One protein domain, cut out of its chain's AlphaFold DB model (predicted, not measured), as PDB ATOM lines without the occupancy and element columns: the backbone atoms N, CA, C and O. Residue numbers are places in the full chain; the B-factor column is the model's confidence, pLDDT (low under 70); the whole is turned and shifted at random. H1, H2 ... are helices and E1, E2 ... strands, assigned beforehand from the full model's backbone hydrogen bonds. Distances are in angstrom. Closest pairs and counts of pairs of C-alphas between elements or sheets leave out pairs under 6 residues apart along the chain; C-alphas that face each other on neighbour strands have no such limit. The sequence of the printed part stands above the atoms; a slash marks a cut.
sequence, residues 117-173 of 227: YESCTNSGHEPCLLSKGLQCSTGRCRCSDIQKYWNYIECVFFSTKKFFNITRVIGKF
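AT A GLANCE: This is residues 117 to 173 of the 227 residues of an uncharacterized protein of Brachionus plicatilis (UniProt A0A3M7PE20). A small body of two short strand hairpins, E1 with E2 and then E3 with E4, has a single helix sticking out from it as an arm, residues 161 to 173 of H1. A long looping stretch, residues 117 to 133, comes before the first hairpin, and the arm adds much of the length. The printed part has 57 residues with four named strands and then one named helix; each sheet is an antiparallel pair, and the class is mixed, helices and strands, with under half of the residues in named elements. The whole is only just loose, close to extended, with a radius of gyration of the C-alphas of 15.3 A and spans of 50 by 19 by 15 A.

HOW THE PARTS SIT: After residues 117 to 133, look at E1, residues 134 to 137, and E2, residues 140 to 143: this hairpin is antiparallel at 129 degrees, with N 135 and O 142 within hydrogen-bond range at 2.8 A. Next find E3, residues 148 to 150, and E4, residues 155 to 157, an antiparallel hairpin at 141 degrees, with N 149 and O 156 within range at 3.0 A. Between the hairpins, the closest C-alphas of E2 and E3 are those of Cys 143 and Tyr 149, 6.3 A apart. H1, residues 160 to 173, is apart from E1, E2 and E3; 8 of its 10 O i to N i+4 pairs are within range.

IN THESE COORDINATES: Find C-alpha 134 at (-38.636, 5.216, -41.688), where E1 begins. From C-alpha 160 at (-50.562, 0.213, -25.175), H1 runs 20.4 A to C-alpha 173 at (-70.847, -1.621, -24.181).

THE WHOLE: The C-alphas of His 125 and Lys 172 are the two farthest apart, 50.8 A. The printed part has no cut, and the four links between named elements are tight. Look for pLDDT under 70 at residues 122 to 126 and 160 to 173.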
ATOM      1  N   TYR A 117     -44.445   6.854 -47.081       85.81
ATOM      2  CA  TYR A 117     -45.160   6.201 -48.178       85.81
ATOM      3  C   TYR A 117     -44.674   6.485 -49.609       85.81
ATOM      4  O   TYR A 117     -45.267   5.949 -50.557       85.81
ATOM      5  N   GLU A 118     -43.589   7.242 -49.776       86.19
ATOM      6  CA  GLU A 118     -42.908   7.375 -51.065       86.19
ATOM      7  C   GLU A 118     -42.275   6.050 -51.504       86.19
ATOM      8  O   GLU A 118     -41.923   5.199 -50.679       86.19
ATOM      9  N   SER A 119     -42.195   5.857 -52.821       87.38
ATOM     10  CA  SER A 119     -41.638   4.651 -53.431       87.38
ATOM     11  C   SER A 119     -40.133   4.592 -53.205       87.38
ATOM     12  O   SER A 119     -39.437   5.557 -53.491       87.38
ATOM     13  N   CYS A 120     -39.643   3.448 -52.743       87.94
ATOM     14  CA  CYS A 120     -38.221   3.178 -52.550       87.94
ATOM     15  C   CYS A 120     -37.860   1.842 -53.202       87.94
ATOM     16  O   CYS A 120     -38.675   0.915 -53.254       87.94
ATOM     17  N   THR A 121     -36.635   1.725 -53.694       81.25
ATOM     18  CA  THR A 121     -36.072   0.481 -54.215       81.25
ATOM     19  C   THR A 121     -35.180  -0.164 -53.159       81.25
ATOM     20  O   THR A 121     -34.426   0.501 -52.455       81.25
ATOM     21  N   ASN A 122     -35.219  -1.495 -53.051       68.62
ATOM     22  CA  ASN A 122     -34.366  -2.253 -52.122       68.62
ATOM     23  C   ASN A 122     -32.869  -2.235 -52.523       68.62
ATOM     24  O   ASN A 122     -32.101  -3.080 -52.076       68.62
ATOM     25  N   SER A 123     -32.451  -1.315 -53.396       60.97
ATOM     26  CA  SER A 123     -31.138  -1.286 -54.050       60.97
ATOM     27  C   SER A 123     -30.012  -0.720 -53.169       60.97
ATOM     28  O   SER A 123     -28.913  -0.473 -53.651       60.97
ATOM     29  N   GLY A 124     -30.252  -0.543 -51.866       53.62
ATOM     30  CA  GLY A 124     -29.222  -0.175 -50.886       53.62
ATOM     31  C   GLY A 124     -28.818   1.303 -50.873       53.62
ATOM     32  O   GLY A 124     -28.084   1.698 -49.975       53.62
ATOM     33  N   HIS A 125     -29.324   2.123 -51.801       56.97
ATOM     34  CA  HIS A 125     -28.908   3.526 -51.951       56.97
ATOM     35  C   HIS A 125     -30.032   4.572 -51.856       56.97
ATOM     36  O   HIS A 125     -29.751   5.762 -51.959       56.97
ATOM     37  N   GLU A 126     -31.284   4.177 -51.602       64.31
ATOM     38  CA  GLU A 126     -32.397   5.118 -51.388       64.31
ATOM     39  C   GLU A 126     -32.844   5.099 -49.917       64.31
ATOM     40  O   GLU A 126     -33.600   4.208 -49.511       64.31
ATOM     41  N   PRO A 127     -32.386   6.046 -49.076       74.75
ATOM     42  CA  PRO A 127     -32.748   6.043 -47.678       74.75
ATOM     43  C   PRO A 127     -34.056   6.818 -47.509       74.75
ATOM     44  O   PRO A 127     -34.133   8.037 -47.662       74.75
ATOM     45  N   CYS A 128     -35.104   6.109 -47.108       83.12
ATOM     46  CA  CYS A 128     -36.166   6.724 -46.316       83.12
ATOM     47  C   CYS A 128     -35.556   7.528 -45.146       83.12
ATOM     48  O   CYS A 128     -34.420   7.251 -44.753       83.12
ATOM     49  N   LEU A 129     -36.281   8.481 -44.541       84.75
ATOM     50  CA  LEU A 129     -35.795   9.201 -43.344       84.75
ATOM     51  C   LEU A 129     -35.503   8.252 -42.162       84.75
ATOM     52  O   LEU A 129     -36.326   8.097 -41.254       84.75
ATOM     53  N   LEU A 130     -34.305   7.662 -42.125       81.81
ATOM     54  CA  LEU A 130     -33.849   6.774 -41.051       81.81
ATOM     55  C   LEU A 130     -33.811   7.523 -39.716       81.81
ATOM     56  O   LEU A 130     -34.209   6.980 -38.687       81.81
ATOM     57  N   SER A 131     -33.437   8.807 -39.751       83.12
ATOM     58  CA  SER A 131     -33.462   9.723 -38.602       83.12
ATOM     59  C   SER A 131     -34.863   9.912 -38.005       83.12
ATOM     60  O   SER A 131     -34.989  10.282 -36.841       83.12
ATOM     61  N   LYS A 132     -35.918   9.636 -38.782       88.56
ATOM     62  CA  LYS A 132     -37.327   9.667 -38.363       88.56
ATOM     63  C   LYS A 132     -37.925   8.271 -38.165       88.56
ATOM     64  O   LYS A 132     -39.131   8.144 -37.956       88.56
ATOM     65  N   GLY A 133     -37.102   7.221 -38.221       87.81
ATOM     66  CA  GLY A 133     -37.514   5.828 -38.048       87.81
ATOM     67  C   GLY A 133     -38.242   5.213 -39.249       87.81
ATOM     68  O   GLY A 133     -38.932   4.204 -39.070       87.81
ATOM     69  N   LEU A 134     -38.121   5.800 -40.447       88.50
ATOM     70  CA  LEU A 134     -38.636   5.216 -41.688       88.50
ATOM     71  C   LEU A 134     -37.615   4.251 -42.302       88.50
ATOM     72  O   LEU A 134     -36.437   4.571 -42.392       88.50
ATOM     73  N   GLN A 135     -38.082   3.104 -42.789       90.00
ATOM     74  CA  GLN A 135     -37.319   2.123 -43.558       90.00
ATOM     75  C   GLN A 135     -38.071   1.751 -44.840       90.00
ATOM     76  O   GLN A 135     -39.305   1.811 -44.886       90.00
ATOM     77  N   CYS A 136     -37.344   1.315 -45.867       89.00
ATOM     78  CA  CYS A 136     -37.973   0.792 -47.072       89.00
ATOM     79  C   CYS A 136     -38.587  -0.582 -46.773       89.00
ATOM     80  O   CYS A 136     -37.885  -1.540 -46.463       89.00
ATOM     81  N   SER A 137     -39.913  -0.681 -46.843       89.25
ATOM     82  CA  SER A 137     -40.657  -1.924 -46.651       89.25
ATOM     83  C   SER A 137     -41.669  -2.063 -47.772       89.25
ATOM     84  O   SER A 137     -42.512  -1.188 -47.972       89.25
ATOM     85  N   THR A 138     -41.646  -3.193 -48.482       90.00
ATOM     86  CA  THR A 138     -42.556  -3.460 -49.616       90.00
ATOM     87  C   THR A 138     -42.495  -2.379 -50.707       90.00
ATOM     88  O   THR A 138     -43.520  -1.997 -51.265       90.00
ATOM     89  N   GLY A 139     -41.298  -1.845 -50.969       88.19
ATOM     90  CA  GLY A 139     -41.074  -0.801 -51.971       88.19
ATOM     91  C   GLY A 139     -41.607   0.584 -51.590       88.19
ATOM     92  O   GLY A 139     -41.775   1.429 -52.464       88.19
ATOM     93  N   ARG A 140     -41.929   0.820 -50.309       90.38
ATOM     94  CA  ARG A 140     -42.324   2.140 -49.794       90.38
ATOM     95  C   ARG A 140     -41.699   2.452 -48.440       90.38
ATOM     96  O   ARG A 140     -41.488   1.549 -47.632       90.38
ATOM     97  N   CYS A 141     -41.494   3.731 -48.154       91.25
ATOM     98  CA  CYS A 141     -41.014   4.180 -46.851       91.25
ATOM     99  C   CYS A 141     -42.091   4.038 -45.771       91.25
ATOM    100  O   CYS A 141     -43.162   4.641 -45.850       91.25
ATOM    101  N   ARG A 142     -41.825   3.215 -44.754       92.75
ATOM    102  CA  ARG A 142     -42.742   2.919 -43.639       92.75
ATOM    103  C   ARG A 142     -41.993   2.894 -42.318       92.75
ATOM    104  O   ARG A 142     -40.777   2.757 -42.305       92.75
ATOM    105  N   CYS A 143     -42.711   2.985 -41.204       92.56
ATOM    106  CA  CYS A 143     -42.078   2.846 -39.899       92.56
ATOM    107  C   CYS A 143     -41.396   1.489 -39.740       92.56
ATOM    108  O   CYS A 143     -41.913   0.467 -40.196       92.56
ATOM    109  N   SER A 144     -40.227   1.500 -39.093       87.62
ATOM    110  CA  SER A 144     -39.368   0.319 -39.020       87.62
ATOM    111  C   SER A 144     -39.960  -0.858 -38.244       87.62
ATOM    112  O   SER A 144     -39.546  -2.004 -38.388       87.62
ATOM    113  N   ASP A 145     -40.935  -0.549 -37.401       85.75
ATOM    114  CA  ASP A 145     -41.562  -1.460 -36.467       85.75
ATOM    115  C   ASP A 145     -43.077  -1.399 -36.675       85.75
ATOM    116  O   ASP A 145     -43.653  -0.312 -36.758       85.75
ATOM    117  N   ILE A 146     -43.725  -2.564 -36.727       84.00
ATOM    118  CA  ILE A 146     -45.188  -2.692 -36.796       84.00
ATOM    119  C   ILE A 146     -45.892  -2.080 -35.575       84.00
ATOM    120  O   ILE A 146     -47.093  -1.821 -35.622       84.00
ATOM    121  N   GLN A 147     -45.160  -1.847 -34.484       84.88
ATOM    122  CA  GLN A 147     -45.636  -1.165 -33.284       84.88
ATOM    123  C   GLN A 147     -45.486   0.358 -33.356       84.88
ATOM    124  O   GLN A 147     -45.864   1.047 -32.406       84.88
ATOM    125  N   LYS A 148     -44.925   0.905 -34.438       87.12
ATOM    126  CA  LYS A 148     -44.784   2.348 -34.645       87.12
ATOM    127  C   LYS A 148     -45.753   2.842 -35.710       87.12
ATOM    128  O   LYS A 148     -46.048   2.144 -36.675       87.12
ATOM    129  N   TYR A 149     -46.215   4.077 -35.554       86.88
ATOM    130  CA  TYR A 149     -47.006   4.770 -36.567       86.88
ATOM    131  C   TYR A 149     -46.392   6.130 -36.879       86.88
ATOM    132  O   TYR A 149     -45.697   6.725 -36.056       86.88
ATOM    133  N   TRP A 150     -46.653   6.616 -38.088       88.94
ATOM    134  CA  TRP A 150     -46.210   7.931 -38.528       88.94
ATOM    135  C   TRP A 150     -47.124   9.016 -37.954       88.94
ATOM    136  O   TRP A 150     -48.325   9.005 -38.219       88.94
ATOM    137  N   ASN A 151     -46.575   9.952 -37.177       83.94
ATOM    138  CA  ASN A 151     -47.330  11.077 -36.604       83.94
ATOM    139  C   ASN A 151     -47.164  12.394 -37.392       83.94
ATOM    140  O   ASN A 151     -47.352  13.461 -36.813       83.94
ATOM    141  N   TYR A 152     -46.782  12.325 -38.675       84.88
ATOM    142  CA  TYR A 152     -46.403  13.456 -39.546       84.88
ATOM    143  C   TYR A 152     -45.028  14.082 -39.282       84.88
ATOM    144  O   TYR A 152     -44.551  14.846 -40.117       84.88
ATOM    145  N   ILE A 153     -44.366  13.732 -38.178       85.38
ATOM    146  CA  ILE A 153     -43.030  14.231 -37.823       85.38
ATOM    147  C   ILE A 153     -42.019  13.080 -37.781       85.38
ATOM    148  O   ILE A 153     -40.908  13.212 -38.297       85.38
ATOM    149  N   GLU A 154     -42.390  11.968 -37.146       91.56
ATOM    150  CA  GLU A 154     -41.555  10.788 -36.936       91.56
ATOM    151  C   GLU A 154     -42.384   9.514 -36.678       91.56
ATOM    152  O   GLU A 154     -43.602   9.546 -36.471       91.56
ATOM    153  N   CYS A 155     -41.713   8.364 -36.684       90.94
ATOM    154  CA  CYS A 155     -42.292   7.089 -36.281       90.94
ATOM    155  C   CYS A 155     -42.277   6.928 -34.759       90.94
ATOM    156  O   CYS A 155     -41.239   6.633 -34.161       90.94
ATOM    157  N   VAL A 156     -43.449   7.047 -34.141       91.19
ATOM    158  CA  VAL A 156     -43.625   6.948 -32.686       91.19
ATOM    159  C   VAL A 156     -44.229   5.607 -32.280       91.19
ATOM    160  O   VAL A 156     -45.053   5.042 -33.000       91.19
ATOM    161  N   PHE A 157     -43.835   5.091 -31.114       87.56
ATOM    162  CA  PHE A 157     -44.376   3.843 -30.574       87.56
ATOM    163  C   PHE A 157     -45.845   3.974 -30.176       87.56
ATOM    164  O   PHE A 157     -46.279   4.949 -29.555       87.56
ATOM    165  N   PHE A 158     -46.597   2.916 -30.447       78.38
ATOM    166  CA  PHE A 158     -47.953   2.754 -29.972       78.38
ATOM    167  C   PHE A 158     -47.940   2.456 -28.464       78.38
ATOM    168  O   PHE A 158     -47.626   1.351 -28.024       78.38
ATOM    169  N   SER A 159     -48.273   3.447 -27.632       75.50
ATOM    170  CA  SER A 159     -48.382   3.231 -26.184       75.50
ATOM    171  C   SER A 159     -49.647   2.431 -25.855       75.50
ATOM    172  O   SER A 159     -50.761   2.963 -25.831       75.50
ATOM    173  N   THR A 160     -49.478   1.143 -25.549       59.59
ATOM    174  CA  THR A 160     -50.562   0.213 -25.175       59.59
ATOM    175  C   THR A 160     -51.366   0.669 -23.953       59.59
ATOM    176  O   THR A 160     -52.536   0.301 -23.823       59.59
ATOM    177  N   LYS A 161     -50.811   1.546 -23.101       59.81
ATOM    178  CA  LYS A 161     -51.532   2.142 -21.961       59.81
ATOM    179  C   LYS A 161     -52.774   2.937 -22.385       59.81
ATOM    180  O   LYS A 161     -53.752   2.949 -21.643       59.81
ATOM    181  N   LYS A 162     -52.789   3.552 -23.578       55.69
ATOM    182  CA  LYS A 162     -53.986   4.249 -24.093       55.69
ATOM    183  C   LYS A 162     -55.048   3.287 -24.632       55.69
ATOM    184  O   LYS A 162     -56.237   3.569 -24.515       55.69
ATOM    185  N   PHE A 163     -54.647   2.133 -25.165       52.56
ATOM    186  CA  PHE A 163     -55.576   1.177 -25.773       52.56
ATOM    187  C   PHE A 163     -56.411   0.415 -24.738       52.56
ATOM    188  O   PHE A 163     -57.589   0.165 -24.973       52.56
ATOM    189  N   PHE A 164     -55.842   0.124 -23.562       53.53
ATOM    190  CA  PHE A 164     -56.576  -0.519 -22.465       53.53
ATOM    191  C   PHE A 164     -57.800   0.285 -22.003       53.53
ATOM    192  O   PHE A 164     -58.798  -0.303 -21.587       53.53
ATOM    193  N   ASN A 165     -57.774   1.616 -22.129       54.91
ATOM    194  CA  ASN A 165     -58.958   2.428 -21.861       54.91
ATOM    195  C   ASN A 165     -60.040   2.240 -22.932       54.91
ATOM    196  O   ASN A 165     -61.213   2.149 -22.584       54.91
ATOM    197  N   ILE A 166     -59.673   2.081 -24.207       57.06
ATOM    198  CA  ILE A 166     -60.640   1.854 -25.291       57.06
ATOM    199  C   ILE A 166     -61.290   0.471 -25.161       57.06
ATOM    200  O   ILE A 166     -62.512   0.364 -25.232       57.06
ATOM    201  N   THR A 167     -60.527  -0.595 -24.892       55.69
ATOM    202  CA  THR A 167     -61.116  -1.925 -24.636       55.69
ATOM    203  C   THR A 167     -61.971  -1.950 -23.373       55.69
ATOM    204  O   THR A 167     -62.979  -2.653 -23.357       55.69
ATOM    205  N   ARG A 168     -61.647  -1.157 -22.342       57.22
ATOM    206  CA  ARG A 168     -62.510  -0.982 -21.160       57.22
ATOM    207  C   ARG A 168     -63.820  -0.267 -21.507       57.22
ATOM    208  O   ARG A 168     -64.872  -0.675 -21.018       57.22
ATOM    209  N   VAL A 169     -63.777   0.747 -22.369       60.19
ATOM    210  CA  VAL A 169     -64.973   1.436 -22.883       60.19
ATOM    211  C   VAL A 169     -65.823   0.477 -23.728       60.19
ATOM    212  O   VAL A 169     -67.006   0.309 -23.447       60.19
ATOM    213  N   ILE A 170     -65.230  -0.260 -24.674       62.06
ATOM    214  CA  ILE A 170     -65.931  -1.268 -25.497       62.06
ATOM    215  C   ILE A 170     -66.479  -2.423 -24.639       62.06
ATOM    216  O   ILE A 170     -67.576  -2.925 -24.888       62.06
ATOM    217  N   GLY A 171     -65.750  -2.836 -23.599       59.00
ATOM    218  CA  GLY A 171     -66.185  -3.852 -22.642       59.00
ATOM    219  C   GLY A 171     -67.436  -3.433 -21.872       59.00
ATOM    220  O   GLY A 171     -68.343  -4.250 -21.715       59.00
ATOM    221  N   LYS A 172     -67.543  -2.152 -21.485       59.44
ATOM    222  CA  LYS A 172     -68.782  -1.604 -20.915       59.44
ATOM    223  C   LYS A 172     -69.948  -1.748 -21.894       59.44
ATOM    224  O   LYS A 172     -71.001  -2.202 -21.476       59.44
ATOM    225  N   PHE A 173     -69.765  -1.484 -23.190       57.22
ATOM    226  CA  PHE A 173     -70.847  -1.621 -24.181       57.22
ATOM    227  C   PHE A 173     -71.390  -3.052 -24.344       57.22
ATOM    228  O   PHE A 173     -72.564  -3.211 -24.674       57.22
TER     229      PHE A 173